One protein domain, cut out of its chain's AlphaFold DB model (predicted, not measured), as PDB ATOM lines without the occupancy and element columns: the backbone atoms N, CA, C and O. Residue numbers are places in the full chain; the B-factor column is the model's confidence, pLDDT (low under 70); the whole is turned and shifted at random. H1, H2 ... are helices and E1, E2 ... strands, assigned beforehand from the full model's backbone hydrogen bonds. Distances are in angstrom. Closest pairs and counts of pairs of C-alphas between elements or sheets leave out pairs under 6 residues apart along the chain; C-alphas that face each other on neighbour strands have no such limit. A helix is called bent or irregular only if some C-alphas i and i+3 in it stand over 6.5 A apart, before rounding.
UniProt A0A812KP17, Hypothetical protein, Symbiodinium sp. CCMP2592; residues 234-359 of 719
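This is residues 234 to 359 of the 719 residues of the protein "Hypothetical protein" of Symbiodinium sp. CCMP2592 (UniProt A0A812KP17). A twisted sheet of four strands has one long helix, H1, running along the strands over one face and continuing past the end of the sheet. Beyond that end lie H3, H4 and much of the unnamed stretch of residues 247 to 267, while the short H2 packs on H1, away from the sheet. The 126 printed residues hold four named helices and four named strands, in the order E1 H1 H2 H3 H4 E2 E3 E4; the sheet, E1 E4 E3 E2, is antiparallel throughout. The class is mixed, helices and strands, with 62 residues, under half, in named elements. The whole is compact, with a radius of gyration of the C-alphas of 14.3 A and spans of 41 by 32 by 20 A.

E1 is residues 243 to 246, 9.1 A long, beginning at C-alpha 243 at (-23.227, -43.127, -16.280). H1 is residues 268 to 286, 25.7 A, from C-alpha 268 at (-27.931, -40.082, 11.459), with a kink of 33 degrees near residue 275; it is neither bent nor irregular, but only just: C-alphas 274 and 277 are 6.5 A apart. H2 is residues 302 to 306, 5.7 A; H3 is residues 309 to 317, 11.6 A. H4, residues 327 to 334, 10.0 A, is irregular: C-alphas 329 and 332 are 7.0 A apart. E2 is residues 335 to 340, 15.9 A; E3 is residues 343 to 348, 17.1 A; E4 is residues 354 to 358, 13.9 A, ending at C-alpha 358 at (-29.913, -44.401, -21.911).

E1 and E2 are the edge strands, and the strands' lines turn by 73 degrees from edge to edge. E1 and E4 are antiparallel, with N 243 and O 356 2.8 A apart, within hydrogen-bond range. E2, E3 and E4 form a meander, each strand the antiparallel neighbour of the one before; E2 and E3 are a hairpin, with N 338 to O 345 at 2.8 A, and so are E3 and E4, with N 346 to O 355 at 2.9 A. H1 is on the sheet at a height of 9.8 A, over E3 and, only just, E4, with 3 of its C-alphas; on the local plane it runs along E3 at 7 degrees. H1 and the sheet make two layers, a helix on one face of a sheet. H4 only grazes the sheet with residues 331 to 334. H1 and H2 touch; their closest C-alphas, of Ala 279 and Ser 303, are 4.5 A apart. H1 touches H3 with residues 268 to 272 alone, the closest C-alphas, of Arg 268 and Trp 312, 6.7 A apart; their lines are only just about perpendicular, at 72 degrees. H1 and H4 are apart. Every O i to N i+4 pair is within hydrogen-bond range in H2 and H3; H1 has 13 of 15, and H4 1 of 4, with 3 of 5 O i to N i+3 pairs.

The C-alphas farthest apart, of Ser 234 and Glu 323, are 42.1 A apart. The printed part has no cut. The links E1 to H1 and H1 to H2 are long, with 21 and 15 residues. The mean pLDDT of the printed part is 94.7, and no printed residue is under 70.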
ATOM      1  N   SER A 234     -30.848 -38.356 -23.747       94.12
ATOM      2  CA  SER A 234     -30.392 -38.350 -25.140       94.12
ATOM      3  C   SER A 234     -28.912 -37.975 -25.282       94.12
ATOM      4  O   SER A 234     -28.242 -38.490 -26.180       94.12
ATOM      5  N   LYS A 235     -28.381 -37.171 -24.350       95.56
ATOM      6  CA  LYS A 235     -26.987 -36.699 -24.330       95.56
ATOM      7  C   LYS A 235     -25.998 -37.711 -23.756       95.56
ATOM      8  O   LYS A 235     -24.794 -37.466 -23.810       95.56
ATOM      9  N   LEU A 236     -26.470 -38.835 -23.214       95.94
ATOM     10  CA  LEU A 236     -25.576 -39.869 -22.700       95.94
ATOM     11  C   LEU A 236     -24.771 -40.497 -23.850       95.94
ATOM     12  O   LEU A 236     -25.346 -40.841 -24.888       95.94
ATOM     13  N   PRO A 237     -23.447 -40.666 -23.691       94.38
ATOM     14  CA  PRO A 237     -22.572 -41.024 -24.805       94.38
ATOM     15  C   PRO A 237     -22.833 -42.441 -25.326       94.38
ATOM     16  O   PRO A 237     -22.649 -42.701 -26.514       94.38
ATOM     17  N   GLN A 238     -23.283 -43.361 -24.466       94.94
ATOM     18  CA  GLN A 238     -23.479 -44.772 -24.808       94.94
ATOM     19  C   GLN A 238     -24.788 -45.313 -24.216       94.94
ATOM     20  O   GLN A 238     -25.119 -45.030 -23.064       94.94
ATOM     21  N   GLU A 239     -25.533 -46.072 -25.027       95.81
ATOM     22  CA  GLU A 239     -26.758 -46.774 -24.615       95.81
ATOM     23  C   GLU A 239     -26.404 -48.058 -23.848       95.81
ATOM     24  O   GLU A 239     -25.433 -48.727 -24.194       95.81
ATOM     25  N   GLY A 240     -27.182 -48.407 -22.821       95.12
ATOM     26  CA  GLY A 240     -27.008 -49.654 -22.068       95.12
ATOM     27  C   GLY A 240     -25.803 -49.677 -21.123       95.12
ATOM     28  O   GLY A 240     -25.416 -50.745 -20.664       95.12
ATOM     29  N   ILE A 241     -25.203 -48.518 -20.834       96.25
ATOM     30  CA  ILE A 241     -24.109 -48.358 -19.865       96.25
ATOM     31  C   ILE A 241     -24.547 -47.371 -18.785       96.25
ATOM     32  O   ILE A 241     -25.228 -46.386 -19.086       96.25
ATOM     33  N   TRP A 242     -24.200 -47.658 -17.531       97.50
ATOM     34  CA  TRP A 242     -24.432 -46.755 -16.408       97.50
ATOM     35  C   TRP A 242     -23.444 -45.589 -16.449       97.50
ATOM     36  O   TRP A 242     -22.234 -45.794 -16.496       97.50
ATOM     37  N   HIS A 243     -23.976 -44.372 -16.413       97.50
ATOM     38  CA  HIS A 243     -23.227 -43.127 -16.280       97.50
ATOM     39  C   HIS A 243     -23.530 -42.528 -14.913       97.50
ATOM     40  O   HIS A 243     -24.698 -42.433 -14.529       97.50
ATOM     41  N   VAL A 244     -22.494 -42.122 -14.181       97.44
ATOM     42  CA  VAL A 244     -22.656 -41.464 -12.881       97.44
ATOM     43  C   VAL A 244     -23.226 -40.067 -13.112       97.44
ATOM     44  O   VAL A 244     -22.610 -39.240 -13.780       97.44
ATOM     45  N   LEU A 245     -24.430 -39.830 -12.594       96.88
ATOM     46  CA  LEU A 245     -25.061 -38.513 -12.568       96.88
ATOM     47  C   LEU A 245     -24.621 -37.741 -11.323       96.88
ATOM     48  O   LEU A 245     -24.309 -36.560 -11.416       96.88
ATOM     49  N   GLU A 246     -24.587 -38.421 -10.175       97.69
ATOM     50  CA  GLU A 246     -24.122 -37.864  -8.909       97.69
ATOM     51  C   GLU A 246     -23.150 -38.814  -8.227       97.69
ATOM     52  O   GLU A 246     -23.459 -39.986  -7.995       97.69
ATOM     53  N   GLU A 247     -21.995 -38.273  -7.856       97.88
ATOM     54  CA  GLU A 247     -20.978 -38.970  -7.074       97.88
ATOM     55  C   GLU A 247     -21.486 -39.314  -5.655       97.88
ATOM     56  O   GLU A 247     -22.425 -38.671  -5.151       97.88
ATOM     57  N   PRO A 248     -20.872 -40.311  -4.980       98.06
ATOM     58  CA  PRO A 248     -21.177 -40.638  -3.589       98.06
ATOM     59  C   PRO A 248     -21.180 -39.404  -2.673       98.06
ATOM     60  O   PRO A 248     -20.355 -38.504  -2.810       98.06
ATOM     61  N   CYS A 249     -22.060 -39.394  -1.670       97.69
ATOM     62  CA  CYS A 249     -22.177 -38.323  -0.675       97.69
ATOM     63  C   CYS A 249     -20.879 -38.074   0.106       97.69
ATOM     64  O   CYS A 249     -20.632 -36.966   0.579       97.69
ATOM     65  N   SER A 250     -20.062 -39.111   0.279       97.56
ATOM     66  CA  SER A 250     -18.678 -38.977   0.717       97.56
ATOM     67  C   SER A 250     -17.854 -40.154   0.213       97.56
ATOM     68  O   SER A 250     -18.354 -41.276   0.138       97.56
ATOM     69  N   HIS A 251     -16.567 -39.925  -0.021       97.12
ATOM     70  CA  HIS A 251     -15.615 -41.004  -0.260       97.12
ATOM     71  C   HIS A 251     -15.208 -41.675   1.054       97.12
ATOM     72  O   HIS A 251     -15.240 -41.050   2.117       97.12
ATOM     73  N   ALA A 252     -14.838 -42.950   0.968       96.88
ATOM     74  CA  ALA A 252     -14.305 -43.685   2.102       96.88
ATOM     75  C   ALA A 252     -12.908 -43.154   2.453       96.88
ATOM     76  O   ALA A 252     -12.064 -43.017   1.567       96.88
ATOM     77  N   THR A 253     -12.634 -42.902   3.731       97.56
ATOM     78  CA  THR A 253     -11.270 -42.625   4.208       97.56
ATOM     79  C   THR A 253     -10.389 -43.876   4.172       97.56
ATOM     80  O   THR A 253      -9.170 -43.763   4.104       97.56
ATOM     81  N   ASP A 254     -11.008 -45.058   4.206       96.62
ATOM     82  CA  ASP A 254     -10.385 -46.370   4.029       96.62
ATOM     83  C   ASP A 254     -11.268 -47.202   3.076       96.62
ATOM     84  O   ASP A 254     -12.446 -47.407   3.388       96.62
ATOM     85  N   PRO A 255     -10.758 -47.689   1.927       94.44
ATOM     86  CA  PRO A 255     -11.540 -48.490   0.979       94.44
ATOM     87  C   PRO A 255     -12.056 -49.816   1.560       94.44
ATOM     88  O   PRO A 255     -13.036 -50.355   1.050       94.44
ATOM     89  N   ASN A 256     -11.420 -50.331   2.616       96.19
ATOM     90  CA  ASN A 256     -11.858 -51.523   3.343       96.19
ATOM     91  C   ASN A 256     -12.512 -51.179   4.688       96.19
ATOM     92  O   ASN A 256     -12.766 -52.069   5.500       96.19
ATOM     93  N   GLY A 257     -12.775 -49.897   4.928       95.44
ATOM     94  CA  GLY A 257     -13.401 -49.426   6.146       95.44
ATOM     95  C   GLY A 257     -14.862 -49.851   6.260       95.44
ATOM     96  O   GLY A 257     -15.555 -50.145   5.276       95.44
ATOM     97  N   ASP A 258     -15.335 -49.860   7.502       96.38
ATOM     98  CA  ASP A 258     -16.755 -49.957   7.794       96.38
ATOM     99  C   ASP A 258     -17.450 -48.601   7.588       96.38
ATOM    100  O   ASP A 258     -16.910 -47.668   6.983       96.38
ATOM    101  N   TYR A 259     -18.678 -48.480   8.088       95.31
ATOM    102  CA  TYR A 259     -19.462 -47.254   7.985       95.31
ATOM    103  C   TYR A 259     -18.719 -46.013   8.517       95.31
ATOM    104  O   TYR A 259     -18.982 -44.905   8.052       95.31
ATOM    105  N   ARG A 260     -17.755 -46.170   9.438       96.00
ATOM    106  CA  ARG A 260     -17.015 -45.041  10.017       96.00
ATOM    107  C   ARG A 260     -16.085 -44.358   9.022       96.00
ATOM    108  O   ARG A 260     -15.778 -43.173   9.175       96.00
ATOM    109  N   ALA A 261     -15.677 -45.079   7.978       96.94
ATOM    110  CA  ALA A 261     -14.865 -44.526   6.903       96.94
ATOM    111  C   ALA A 261     -15.634 -43.533   6.019       96.94
ATOM    112  O   ALA A 261     -15.024 -42.839   5.211       96.94
ATOM    113  N   TYR A 262     -16.959 -43.425   6.163       97.25
ATOM    114  CA  TYR A 262     -17.800 -42.551   5.353       97.25
ATOM    115  C   TYR A 262     -18.378 -41.432   6.220       97.25
ATOM    116  O   TYR A 262     -19.148 -41.670   7.149       97.25
ATOM    117  N   ALA A 263     -18.055 -40.181   5.886       97.69
ATOM    118  CA  ALA A 263     -18.466 -39.015   6.669       97.69
ATOM    119  C   ALA A 263     -19.991 -38.926   6.866       97.69
ATOM    120  O   ALA A 263     -20.456 -38.625   7.966       97.69
ATOM    121  N   HIS A 264     -20.774 -39.238   5.830       97.81
ATOM    122  CA  HIS A 264     -22.237 -39.216   5.913       97.81
ATOM    123  C   HIS A 264     -22.815 -40.398   6.710       97.81
ATOM    124  O   HIS A 264     -23.896 -40.261   7.275       97.81
ATOM    125  N   LEU A 265     -22.096 -41.521   6.830       96.56
ATOM    126  CA  LEU A 265     -22.507 -42.674   7.640       96.56
ATOM    127  C   LEU A 265     -22.033 -42.593   9.102       96.56
ATOM    128  O   LEU A 265     -22.372 -43.451   9.913       96.56
ATOM    129  N   ASN A 266     -21.307 -41.550   9.499       94.00
ATOM    130  CA  ASN A 266     -20.868 -41.406  10.890       94.00
ATOM    131  C   ASN A 266     -21.981 -40.976  11.850       94.00
ATOM    132  O   ASN A 266     -21.890 -41.196  13.058       94.00
ATOM    133  N   SER A 267     -23.046 -40.353  11.344       95.38
ATOM    134  CA  SER A 267     -24.190 -39.986  12.171       95.38
ATOM    135  C   SER A 267     -25.476 -39.950  11.365       95.38
ATOM    136  O   SER A 267     -25.489 -39.595  10.189       95.38
ATOM    137  N   ARG A 268     -26.594 -40.206  12.047       95.06
ATOM    138  CA  ARG A 268     -27.931 -40.082  11.459       95.06
ATOM    139  C   ARG A 268     -28.188 -38.693  10.865       95.06
ATOM    140  O   ARG A 268     -28.871 -38.571   9.855       95.06
ATOM    141  N   PHE A 269     -27.698 -37.638  11.521       96.12
ATOM    142  CA  PHE A 269     -27.897 -36.270  11.046       96.12
ATOM    143  C   PHE A 269     -27.124 -36.017   9.749       96.12
ATOM    144  O   PHE A 269     -27.709 -35.516   8.792       96.12
ATOM    145  N   ALA A 270     -25.852 -36.429   9.697       96.62
ATOM    146  CA  ALA A 270     -25.031 -36.326   8.492       96.62
ATOM    147  C   ALA A 270     -25.638 -37.128   7.333       96.62
ATOM    148  O   ALA A 270     -25.741 -36.616   6.222       96.62
ATOM    149  N   PHE A 271     -26.136 -38.334   7.614       97.25
ATOM    150  CA  PHE A 271     -26.825 -39.160   6.630       97.25
ATOM    151  C   PHE A 271     -28.068 -38.481   6.080       97.25
ATOM    152  O   PHE A 271     -28.212 -38.343   4.870       97.25
ATOM    153  N   LYS A 272     -28.949 -37.991   6.959       96.69
ATOM    154  CA  LYS A 272     -30.154 -37.272   6.543       96.69
ATOM    155  C   LYS A 272     -29.807 -36.066   5.674       96.69
ATOM    156  O   LYS A 272     -30.415 -35.890   4.618       96.69
ATOM    157  N   ALA A 273     -28.855 -35.247   6.116       96.88
ATOM    158  CA  ALA A 273     -28.438 -34.044   5.407       96.88
ATOM    159  C   ALA A 273     -27.878 -34.361   4.011       96.88
ATOM    160  O   ALA A 273     -28.191 -33.652   3.061       96.88
ATOM    161  N   ALA A 274     -27.111 -35.446   3.883       97.31
ATOM    162  CA  ALA A 274     -26.519 -35.864   2.619       97.31
ATOM    163  C   ALA A 274     -27.515 -36.564   1.678       97.31
ATOM    164  O   ALA A 274     -27.548 -36.271   0.486       97.31
ATOM    165  N   MET A 275     -28.361 -37.454   2.202       97.75
ATOM    166  CA  MET A 275     -29.242 -38.302   1.391       97.75
ATOM    167  C   MET A 275     -30.538 -37.612   0.964       97.75
ATOM    168  O   MET A 275     -31.068 -37.934  -0.096       97.75
ATOM    169  N   THR A 276     -31.058 -36.653   1.741       96.31
ATOM    170  CA  THR A 276     -32.326 -35.971   1.404       96.31
ATOM    171  C   THR A 276     -32.252 -35.245   0.048       96.31
ATOM    172  O   THR A 276     -33.151 -35.448  -0.773       96.31
ATOM    173  N   PRO A 277     -31.193 -34.466  -0.268       96.88
ATOM    174  CA  PRO A 277     -31.040 -33.867  -1.596       96.88
ATOM    175  C   PRO A 277     -30.936 -34.909  -2.718       96.88
ATOM    176  O   PRO A 277     -31.545 -34.730  -3.770       96.88
ATOM    177  N   ARG A 278     -30.225 -36.024  -2.494       97.56
ATOM    178  CA  ARG A 278     -30.090 -37.114  -3.482       97.56
ATOM    179  C   ARG A 278     -31.430 -37.774  -3.788       97.56
ATOM    180  O   ARG A 278     -31.778 -37.995  -4.941       97.56
ATOM    181  N   ALA A 279     -32.211 -38.037  -2.751       96.75
ATOM    182  CA  ALA A 279     -33.533 -38.622  -2.883       96.75
ATOM    183  C   ALA A 279     -34.506 -37.706  -3.636       96.75
ATOM    184  O   ALA A 279     -35.321 -38.193  -4.415       96.75
ATOM    185  N   LYS A 280     -34.381 -36.383  -3.461       95.94
ATOM    186  CA  LYS A 280     -35.163 -35.403  -4.219       95.94
ATOM    187  C   LYS A 280     -34.851 -35.438  -5.720       95.94
ATOM    188  O   LYS A 280     -35.782 -35.401  -6.513       95.94
ATOM    189  N   ILE A 281     -33.579 -35.588  -6.106       96.31
ATOM    190  CA  ILE A 281     -33.192 -35.767  -7.521       96.31
ATOM    191  C   ILE A 281     -33.902 -36.992  -8.113       96.31
ATOM    192  O   ILE A 281     -34.440 -36.921  -9.214       96.31
ATOM    193  N   ILE A 282     -33.952 -38.101  -7.369       97.06
ATOM    194  CA  ILE A 282     -34.656 -39.314  -7.803       97.06
ATOM    195  C   ILE A 282     -36.157 -39.067  -7.965       97.06
ATOM    196  O   ILE A 282     -36.710 -39.438  -8.993       97.06
ATOM    197  N   GLU A 283     -36.820 -38.428  -7.001       95.06
ATOM    198  CA  GLU A 283     -38.247 -38.095  -7.125       95.06
ATOM    199  C   GLU A 283     -38.537 -37.231  -8.355       95.06
ATOM    200  O   GLU A 283     -39.449 -37.544  -9.123       95.06
ATOM    201  N   ASP A 284     -37.724 -36.196  -8.580       94.94
ATOM    202  CA  ASP A 284     -37.881 -35.290  -9.717       94.94
ATOM    203  C   ASP A 284     -37.687 -36.042 -11.055       94.94
ATOM    204  O   ASP A 284     -38.425 -35.809 -12.013       94.94
ATOM    205  N   MET A 285     -36.749 -36.998 -11.121       95.31
ATOM    206  CA  MET A 285     -36.509 -37.829 -12.311       95.31
ATOM    207  C   MET A 285     -37.589 -38.889 -12.561       95.31
ATOM    208  O   MET A 285     -37.848 -39.248 -13.711       95.31
ATOM    209  N   LEU A 286     -38.190 -39.431 -11.502       94.94
ATOM    210  CA  LEU A 286     -39.220 -40.465 -11.599       94.94
ATOM    211  C   LEU A 286     -40.593 -39.893 -11.973       94.94
ATOM    212  O   LEU A 286     -41.412 -40.605 -12.562       94.94
ATOM    213  N   GLY A 287     -40.840 -38.615 -11.674       92.88
ATOM    214  CA  GLY A 287     -42.081 -37.928 -12.010       92.88
ATOM    215  C   GLY A 287     -43.297 -38.624 -11.394       92.88
ATOM    216  O   GLY A 287     -43.502 -38.581 -10.186       92.88
ATOM    217  N   ALA A 288     -44.117 -39.270 -12.228       91.69
ATOM    218  CA  ALA A 288     -45.312 -39.993 -11.785       91.69
ATOM    219  C   ALA A 288     -45.022 -41.385 -11.188       91.69
ATOM    220  O   ALA A 288     -45.903 -41.987 -10.574       91.69
ATOM    221  N   ILE A 289     -43.816 -41.928 -11.378       93.31
ATOM    222  CA  ILE A 289     -43.442 -43.226 -10.813       93.31
ATOM    223  C   ILE A 289     -43.196 -43.035  -9.319       93.31
ATOM    224  O   ILE A 289     -42.322 -42.266  -8.936       93.31
ATOM    225  N   GLN A 290     -43.930 -43.759  -8.472       91.06
ATOM    226  CA  GLN A 290     -43.699 -43.731  -7.031       91.06
ATOM    227  C   GLN A 290     -42.476 -44.602  -6.682       91.06
ATOM    228  O   GLN A 290     -42.578 -45.833  -6.742       91.06
ATOM    229  N   PRO A 291     -41.319 -44.019  -6.314       92.94
ATOM    230  CA  PRO A 291     -40.172 -44.794  -5.848       92.94
ATOM    231  C   PRO A 291     -40.537 -45.654  -4.638       92.94
ATOM    232  O   PRO A 291     -41.141 -45.173  -3.684       92.94
ATOM    233  N   GLN A 292     -40.129 -46.921  -4.648       91.94
ATOM    234  CA  GLN A 292     -40.242 -47.818  -3.500       91.94
ATOM    235  C   GLN A 292     -38.856 -48.062  -2.928       91.94
ATOM    236  O   GLN A 292     -37.980 -48.465  -3.679       91.94
ATOM    237  N   CYS A 293     -38.649 -47.848  -1.629       93.94
ATOM    238  CA  CYS A 293     -37.416 -48.258  -0.965       93.94
ATOM    239  C   CYS A 293     -37.401 -49.776  -0.768       93.94
ATOM    240  O   CYS A 293     -38.378 -50.360  -0.310       93.94
ATOM    241  N   LYS A 294     -36.270 -50.412  -1.064       92.44
ATOM    242  CA  LYS A 294     -36.102 -51.864  -0.898       92.44
ATOM    243  C   LYS A 294     -35.801 -52.307   0.532       92.44
ATOM    244  O   LYS A 294     -35.918 -53.486   0.846       92.44
ATOM    245  N   PHE A 295     -35.366 -51.379   1.381       93.38
ATOM    246  CA  PHE A 295     -35.032 -51.653   2.778       93.38
ATOM    247  C   PHE A 295     -36.199 -51.373   3.730       93.38
ATOM    248  O   PHE A 295     -36.086 -51.640   4.924       93.38
ATOM    249  N   CYS A 296     -37.299 -50.785   3.249       92.69
ATOM    250  CA  CYS A 296     -38.381 -50.300   4.097       92.69
ATOM    251  C   CYS A 296     -39.757 -50.454   3.439       92.69
ATOM    252  O   CYS A 296     -39.994 -49.924   2.361       92.69
ATOM    253  N   ASP A 297     -40.701 -51.049   4.169       83.25
ATOM    254  CA  ASP A 297     -42.027 -51.395   3.630       83.25
ATOM    255  C   ASP A 297     -43.007 -50.212   3.496       83.25
ATOM    256  O   ASP A 297     -44.017 -50.317   2.806       83.25
ATOM    257  N   ILE A 298     -42.771 -49.092   4.194       74.00
ATOM    258  CA  ILE A 298     -43.729 -47.973   4.279       74.00
ATOM    259  C   ILE A 298     -42.987 -46.640   4.286       74.00
ATOM    260  O   ILE A 298     -42.154 -46.405   5.173       74.00
ATOM    261  N   HIS A 299     -43.355 -45.745   3.364       79.81
ATOM    262  CA  HIS A 299     -42.869 -44.367   3.318       79.81
ATOM    263  C   HIS A 299     -43.904 -43.372   2.768       79.81
ATOM    264  O   HIS A 299     -44.812 -43.739   2.027       79.81
ATOM    265  N   ARG A 300     -43.790 -42.105   3.190       76.69
ATOM    266  CA  ARG A 300     -44.656 -40.978   2.793       76.69
ATOM    267  C   ARG A 300     -43.934 -40.070   1.788       76.69
ATOM    268  O   ARG A 300     -43.845 -38.869   1.992       76.69
ATOM    269  N   GLY A 301     -43.387 -40.667   0.733       86.75
ATOM    270  CA  GLY A 301     -42.470 -39.987  -0.187       86.75
ATOM    271  C   GLY A 301     -41.026 -40.402   0.070       86.75
ATOM    272  O   GLY A 301     -40.638 -40.722   1.195       86.75
ATOM    273  N   TYR A 302     -40.241 -40.453  -0.994       92.88
ATOM    274  CA  TYR A 302     -38.907 -41.037  -1.005       92.88
ATOM    275  C   TYR A 302     -37.837 -40.065  -0.521       92.88
ATOM    276  O   TYR A 302     -36.917 -40.495   0.170       92.88
ATOM    277  N   SER A 303     -37.986 -38.762  -0.766       93.06
ATOM    278  CA  SER A 303     -37.083 -37.736  -0.230       93.06
ATOM    279  C   SER A 303     -37.151 -37.627   1.283       93.06
ATOM    280  O   SER A 303     -36.116 -37.626   1.953       93.06
ATOM    281  N   GLU A 304     -38.361 -37.627   1.839       91.44
ATOM    282  CA  GLU A 304     -38.560 -37.661   3.286       91.44
ATOM    283  C   GLU A 304     -38.070 -38.975   3.896       91.44
ATOM    284  O   GLU A 304     -37.583 -38.988   5.028       91.44
ATOM    285  N   HIS A 305     -38.194 -40.077   3.155       95.06
ATOM    286  CA  HIS A 305     -37.899 -41.415   3.642       95.06
ATOM    287  C   HIS A 305     -36.428 -41.799   3.610       95.06
ATOM    288  O   HIS A 305     -35.942 -42.336   4.603       95.06
ATOM    289  N   LEU A 306     -35.725 -41.551   2.504       95.94
ATOM    290  CA  LEU A 306     -34.358 -42.033   2.328       95.94
ATOM    291  C   LEU A 306     -33.426 -41.425   3.380       95.94
ATOM    292  O   LEU A 306     -32.609 -42.124   3.960       95.94
ATOM    293  N   GLY A 307     -33.612 -40.143   3.711       94.44
ATOM    294  CA  GLY A 307     -32.909 -39.485   4.817       94.44
ATOM    295  C   GLY A 307     -33.506 -39.750   6.210       94.44
ATOM    296  O   GLY A 307     -33.019 -39.199   7.200       94.44
ATOM    297  N   ALA A 308     -34.582 -40.532   6.335       94.31
ATOM    298  CA  ALA A 308     -35.265 -40.736   7.610       94.31
ATOM    299  C   ALA A 308     -34.503 -41.668   8.559       94.31
ATOM    300  O   ALA A 308     -33.797 -42.596   8.172       94.31
ATOM    301  N   ASP A 309     -34.787 -41.493   9.851       93.50
ATOM    302  CA  ASP A 309     -34.297 -42.345  10.940       93.50
ATOM    303  C   ASP A 309     -34.649 -43.830  10.750       93.50
ATOM    304  O   ASP A 309     -33.856 -44.699  11.095       93.50
ATOM    305  N   LYS A 310     -35.829 -44.131  10.191       93.69
ATOM    306  CA  LYS A 310     -36.256 -45.514   9.932       93.69
ATOM    307  C   LYS A 310     -35.381 -46.179   8.869       93.69
ATOM    308  O   LYS A 310     -34.978 -47.318   9.063       93.69
ATOM    309  N   HIS A 311     -35.073 -45.457   7.793       95.62
ATOM    310  CA  HIS A 311     -34.231 -45.955   6.714       95.62
ATOM    311  C   HIS A 311     -32.785 -46.157   7.183       95.62
ATOM    312  O   HIS A 311     -32.221 -47.233   7.022       95.62
ATOM    313  N   TRP A 312     -32.236 -45.164   7.887       95.00
ATOM    314  CA  TRP A 312     -30.935 -45.271   8.548       95.00
ATOM    315  C   TRP A 312     -30.819 -46.517   9.434       95.00
ATOM    316  O   TRP A 312     -29.855 -47.274   9.331       95.00
ATOM    317  N   ARG A 313     -31.819 -46.755  10.294       92.69
ATOM    318  CA  ARG A 313     -31.857 -47.961  11.126       92.69
ATOM    319  C   ARG A 313     -31.990 -49.227  10.296       92.69
ATOM    320  O   ARG A 313     -31.344 -50.199  10.634       92.69
ATOM    321  N   ALA A 314     -32.766 -49.235   9.215       93.75
ATOM    322  CA  ALA A 314     -32.867 -50.411   8.353       93.75
ATOM    323  C   ALA A 314     -31.510 -50.793   7.735       93.75
ATOM    324  O   ALA A 314     -31.178 -51.975   7.691       93.75
ATOM    325  N   LEU A 315     -30.689 -49.813   7.342       93.62
ATOM    326  CA  LEU A 315     -29.317 -50.059   6.880       93.62
ATOM    327  C   LEU A 315     -28.417 -50.597   8.008       93.62
ATOM    328  O   LEU A 315     -27.686 -51.571   7.812       93.62
ATOM    329  N   TYR A 316     -28.505 -49.997   9.197       89.94
ATOM    330  CA  TYR A 316     -27.680 -50.361  10.353       89.94
ATOM    331  C   TYR A 316     -28.072 -51.712  10.969       89.94
ATOM    332  O   TYR A 316     -27.264 -52.639  11.031       89.94
ATOM    333  N   ASP A 317     -29.339 -51.859  11.352       86.75
ATOM    334  CA  ASP A 317     -29.917 -53.055  11.970       86.75
ATOM    335  C   ASP A 317     -29.996 -54.221  10.970       86.75
ATOM    336  O   ASP A 317     -29.813 -55.380  11.344       86.75
ATOM    337  N   GLY A 318     -30.201 -53.921   9.680       74.88
ATOM    338  CA  GLY A 318     -30.149 -54.887   8.578       74.88
ATOM    339  C   GLY A 318     -28.745 -55.429   8.286       74.88
ATOM    340  O   GLY A 318     -28.585 -56.237   7.375       74.88
ATOM    341  N   LYS A 319     -27.741 -55.022   9.077       79.44
ATOM    342  CA  LYS A 319     -26.333 -55.437   9.000       79.44
ATOM    343  C   LYS A 319     -25.602 -54.994   7.731       79.44
ATOM    344  O   LYS A 319     -24.528 -55.518   7.451       79.44
ATOM    345  N   TYR A 320     -26.125 -54.013   6.995       88.88
ATOM    346  CA  TYR A 320     -25.395 -53.415   5.873       88.88
ATOM    347  C   TYR A 320     -24.298 -52.473   6.377       88.88
ATOM    348  O   TYR A 320     -23.230 -52.407   5.784       88.88
ATOM    349  N   THR A 321     -24.522 -51.791   7.503       90.06
ATOM    350  CA  THR A 321     -23.554 -50.855   8.105       90.06
ATOM    351  C   THR A 321     -23.170 -51.212   9.540       90.06
ATOM    352  O   THR A 321     -22.806 -50.335  10.318       90.06
ATOM    353  N   ALA A 322     -23.244 -52.491   9.920       89.44
ATOM    354  CA  ALA A 322     -22.795 -52.915  11.245       89.44
ATOM    355  C   ALA A 322     -21.272 -52.734  11.413       89.44
ATOM    356  O   ALA A 322     -20.517 -52.759  10.440       89.44
ATOM    357  N   GLU A 323     -20.816 -52.559  12.656       91.25
ATOM    358  CA  GLU A 323     -19.387 -52.429  12.970       91.25
ATOM    359  C   GLU A 323     -18.593 -53.636  12.446       91.25
ATOM    360  O   GLU A 323     -18.985 -54.789  12.648       91.25
ATOM    361  N   GLY A 324     -17.496 -53.356  11.737       92.56
ATOM    362  CA  GLY A 324     -16.662 -54.370  11.084       92.56
ATOM    363  C   GLY A 324     -17.175 -54.894   9.734       92.56
ATOM    364  O   GLY A 324     -16.474 -55.680   9.095       92.56
ATOM    365  N   VAL A 325     -18.355 -54.475   9.261       95.06
ATOM    366  CA  VAL A 325     -18.824 -54.802   7.904       95.06
ATOM    367  C   VAL A 325     -18.172 -53.861   6.900       95.06
ATOM    368  O   VAL A 325     -18.421 -52.658   6.912       95.06
ATOM    369  N   VAL A 326     -17.368 -54.420   5.996       96.69
ATOM    370  CA  VAL A 326     -16.699 -53.662   4.932       96.69
ATOM    371  C   VAL A 326     -17.729 -53.141   3.932       96.69
ATOM    372  O   VAL A 326     -18.358 -53.920   3.206       96.69
ATOM    373  N   ILE A 327     -17.870 -51.817   3.849       96.31
ATOM    374  CA  ILE A 327     -18.905 -51.165   3.033       96.31
ATOM    375  C   ILE A 327     -18.769 -51.510   1.548       96.31
ATOM    376  O   ILE A 327     -19.770 -51.738   0.868       96.31
ATOM    377  N   ALA A 328     -17.539 -51.644   1.046       96.12
ATOM    378  CA  ALA A 328     -17.287 -52.036  -0.338       96.12
ATOM    379  C   ALA A 328     -17.949 -53.378  -0.718       96.12
ATOM    380  O   ALA A 328     -18.399 -53.535  -1.852       96.12
ATOM    381  N   GLY A 329     -18.069 -54.322   0.226       96.25
ATOM    382  CA  GLY A 329     -18.693 -55.627  -0.007       96.25
ATOM    383  C   GLY A 329     -20.224 -55.586  -0.053       96.25
ATOM    384  O   GLY A 329     -20.840 -56.363  -0.780       96.25
ATOM    385  N   VAL A 330     -20.850 -54.664   0.683       96.31
ATOM    386  CA  VAL A 330     -22.317 -54.523   0.728       96.31
ATOM    387  C   VAL A 330     -22.854 -53.507  -0.276       96.31
ATOM    388  O   VAL A 330     -24.017 -53.596  -0.669       96.31
ATOM    389  N   ARG A 331     -22.024 -52.564  -0.736       95.94
ATOM    390  CA  ARG A 331     -22.410 -51.496  -1.666       95.94
ATOM    391  C   ARG A 331     -23.140 -52.008  -2.921       95.94
ATOM    392  O   ARG A 331     -24.159 -51.405  -3.264       95.94
ATOM    393  N   PRO A 332     -22.730 -53.108  -3.591       96.75
ATOM    394  CA  PRO A 332     -23.463 -53.637  -4.749       96.75
ATOM    395  C   PRO A 332     -24.894 -54.084  -4.423       96.75
ATOM    396  O   PRO A 332     -25.767 -54.046  -5.286       96.75
ATOM    397  N   LEU A 333     -25.160 -54.461  -3.170       95.62
ATOM    398  CA  LEU A 333     -26.479 -54.879  -2.697       95.62
ATOM    399  C   LEU A 333     -27.376 -53.696  -2.334       95.62
ATOM    400  O   LEU A 333     -28.538 -53.926  -2.011       95.62
ATOM    401  N   ALA A 334     -26.873 -52.455  -2.377       96.38
ATOM    402  CA  ALA A 334     -27.563 -51.231  -1.958       96.38
ATOM    403  C   ALA A 334     -28.139 -50.389  -3.118       96.38
ATOM    404  O   ALA A 334     -28.845 -49.419  -2.875       96.38
ATOM    405  N   TRP A 335     -28.027 -50.863  -4.363       97.56
ATOM    406  CA  TRP A 335     -28.690 -50.253  -5.523       97.56
ATOM    407  C   TRP A 335     -30.203 -50.468  -5.572       97.56
ATOM    408  O   TRP A 335     -30.679 -51.602  -5.497       97.56
ATOM    409  N   ASN A 336     -30.950 -49.386  -5.753       97.06
ATOM    410  CA  ASN A 336     -32.364 -49.405  -6.093       97.06
ATOM    411  C   ASN A 336     -32.569 -48.747  -7.459       97.06
ATOM    412  O   ASN A 336     -31.926 -47.740  -7.749       97.06
ATOM    413  N   LYS A 337     -33.383 -49.358  -8.321       97.31
ATOM    414  CA  LYS A 337     -33.384 -49.116  -9.770       97.31
ATOM    415  C   LYS A 337     -34.799 -48.996 -10.311       97.31
ATOM    416  O   LYS A 337     -35.665 -49.802  -9.982       97.31
ATOM    417  N   TRP A 338     -34.985 -48.064 -11.238       97.38
ATOM    418  CA  TRP A 338     -36.249 -47.819 -11.920       97.38
ATOM    419  C   TRP A 338     -36.045 -47.613 -13.414       97.38
ATOM    420  O   TRP A 338     -35.004 -47.140 -13.875       97.38
ATOM    421  N   ARG A 339     -37.087 -47.947 -14.169       97.00
ATOM    422  CA  ARG A 339     -37.192 -47.635 -15.591       97.00
ATOM    423  C   ARG A 339     -37.925 -46.310 -15.754       97.00
ATOM    424  O   ARG A 339     -38.986 -46.138 -15.166       97.00
ATOM    425  N   VAL A 340     -37.388 -45.418 -16.575       96.62
ATOM    426  CA  VAL A 340     -37.971 -44.105 -16.883       96.62
ATOM    427  C   VAL A 340     -38.046 -43.897 -18.393       96.62
ATOM    428  O   VAL A 340     -37.529 -44.692 -19.183       96.62
ATOM    429  N   THR A 341     -38.708 -42.828 -18.827       95.38
ATOM    430  CA  THR A 341     -38.764 -42.482 -20.250       95.38
ATOM    431  C   THR A 341     -37.357 -42.191 -20.771       95.38
ATOM    432  O   THR A 341     -36.681 -41.284 -20.298       95.38
ATOM    433  N   GLY A 342     -36.917 -42.974 -21.758       95.38
ATOM    434  CA  GLY A 342     -35.598 -42.839 -22.384       95.38
ATOM    435  C   GLY A 342     -34.470 -43.638 -21.723       95.38
ATOM    436  O   GLY A 342     -33.372 -43.678 -22.290       95.38
ATOM    437  N   GLY A 343     -34.707 -44.306 -20.587       97.06
ATOM    438  CA  GLY A 343     -33.619 -44.957 -19.869       97.06
ATOM    439  C   GLY A 343     -33.958 -45.637 -18.546       97.06
ATOM    440  O   GLY A 343     -35.094 -46.015 -18.257       97.06
ATOM    441  N   PHE A 344     -32.923 -45.777 -17.728       97.75
ATOM    442  CA  PHE A 344     -32.986 -46.268 -16.359       97.75
ATOM    443  C   PHE A 344     -32.294 -45.282 -15.427       97.75
ATOM    444  O   PHE A 344     -31.313 -44.643 -15.809       97.75
ATOM    445  N   VAL A 345     -32.782 -45.196 -14.197       97.88
ATOM    446  CA  VAL A 345     -32.150 -44.453 -13.105       97.88
ATOM    447  C   VAL A 345     -31.994 -45.386 -11.916       97.88
ATOM    448  O   VAL A 345     -32.874 -46.206 -11.643       97.88
ATOM    449  N   ARG A 346     -30.875 -45.284 -11.208       97.88
ATOM    450  CA  ARG A 346     -30.671 -45.989  -9.948       97.88
ATOM    451  C   ARG A 346     -29.957 -45.117  -8.934       97.88
ATOM    452  O   ARG A 346     -29.136 -44.281  -9.295       97.88
ATOM    453  N   ILE A 347     -30.261 -45.348  -7.665       98.25
ATOM    454  CA  ILE A 347     -29.562 -44.749  -6.531       98.25
ATOM    455  C   ILE A 347     -29.003 -45.851  -5.653       98.25
ATOM    456  O   ILE A 347     -29.653 -46.873  -5.420       98.25
ATOM    457  N   ASN A 348     -27.787 -45.656  -5.171       98.06
ATOM    458  CA  ASN A 348     -27.250 -46.480  -4.116       98.06
ATOM    459  C   ASN A 348     -27.736 -45.902  -2.788       98.06
ATOM    460  O   ASN A 348     -27.330 -44.818  -2.382       98.06
ATOM    461  N   GLU A 349     -28.650 -46.600  -2.122       97.38
ATOM    462  CA  GLU A 349     -29.278 -46.109  -0.890       97.38
ATOM    463  C   GLU A 349     -28.298 -46.066   0.303       97.38
ATOM    464  O   GLU A 349     -28.639 -45.532   1.354       97.38
ATOM    465  N   LEU A 350     -27.075 -46.588   0.138       96.62
ATOM    466  CA  LEU A 350     -26.022 -46.558   1.149       96.62
ATOM    467  C   LEU A 350     -25.171 -45.289   1.079       96.62
ATOM    468  O   LEU A 350     -24.968 -44.661   2.110       96.62
ATOM    469  N   ASP A 351     -24.672 -44.930  -0.109       97.38
ATOM    470  CA  ASP A 351     -23.750 -43.798  -0.297       97.38
ATOM    471  C   ASP A 351     -24.333 -42.629  -1.105       97.38
ATOM    472  O   ASP A 351     -23.698 -41.584  -1.240       97.38
ATOM    473  N   GLY A 352     -25.546 -42.778  -1.634       97.81
ATOM    474  CA  GLY A 352     -26.251 -41.757  -2.398       97.81
ATOM    475  C   GLY A 352     -25.725 -41.528  -3.813       97.81
ATOM    476  O   GLY A 352     -26.140 -40.542  -4.422       97.81
ATOM    477  N   THR A 353     -24.853 -42.393  -4.351       98.44
ATOM    478  CA  THR A 353     -24.482 -42.334  -5.776       98.44
ATOM    479  C   THR A 353     -25.728 -42.499  -6.643       98.44
ATOM    480  O   THR A 353     -26.513 -43.424  -6.421       98.44
ATOM    481  N   ILE A 354     -25.896 -41.638  -7.648       98.31
ATOM    482  CA  ILE A 354     -26.973 -41.743  -8.639       98.31
ATOM    483  C   ILE A 354     -26.357 -42.050  -9.995       98.31
ATOM    484  O   ILE A 354     -25.456 -41.351 -10.453       98.31
ATOM    485  N   GLU A 355     -26.882 -43.074 -10.655       98.19
ATOM    486  CA  GLU A 355     -26.477 -43.465 -11.999       98.19
ATOM    487  C   GLU A 355     -27.684 -43.500 -12.930       98.19
ATOM    488  O   GLU A 355     -28.801 -43.851 -12.539       98.19
ATOM    489  N   ILE A 356     -27.443 -43.150 -14.187       98.06
ATOM    490  CA  ILE A 356     -28.442 -43.138 -15.249       98.06
ATOM    491  C   ILE A 356     -27.924 -43.895 -16.460       98.06
ATOM    492  O   ILE A 356     -26.728 -43.921 -16.736       98.06
ATOM    493  N   SER A 357     -28.822 -44.513 -17.209       97.88
ATOM    494  CA  SER A 357     -28.477 -45.184 -18.456       97.88
ATOM    495  C   SER A 357     -29.500 -44.866 -19.526       97.88
ATOM    496  O   SER A 357     -30.697 -44.894 -19.257       97.88
ATOM    497  N   ARG A 358     -29.039 -44.564 -20.744       97.69
ATOM    498  CA  ARG A 358     -29.913 -44.401 -21.911       97.69
ATOM    499  C   ARG A 358     -30.303 -45.773 -22.439       97.69
ATOM    500  O   ARG A 358     -29.464 -46.670 -22.489       97.69
ATOM    501  N   GLY A 359     -31.529 -45.882 -22.935       95.50
ATOM    502  CA  GLY A 359     -31.967 -47.014 -23.739       95.50
ATOM    503  C   GLY A 359     -33.135 -47.780 -23.156       95.50
ATOM    504  O   GLY A 359     -33.616 -47.524 -22.056       95.50
TER     505      GLY A 359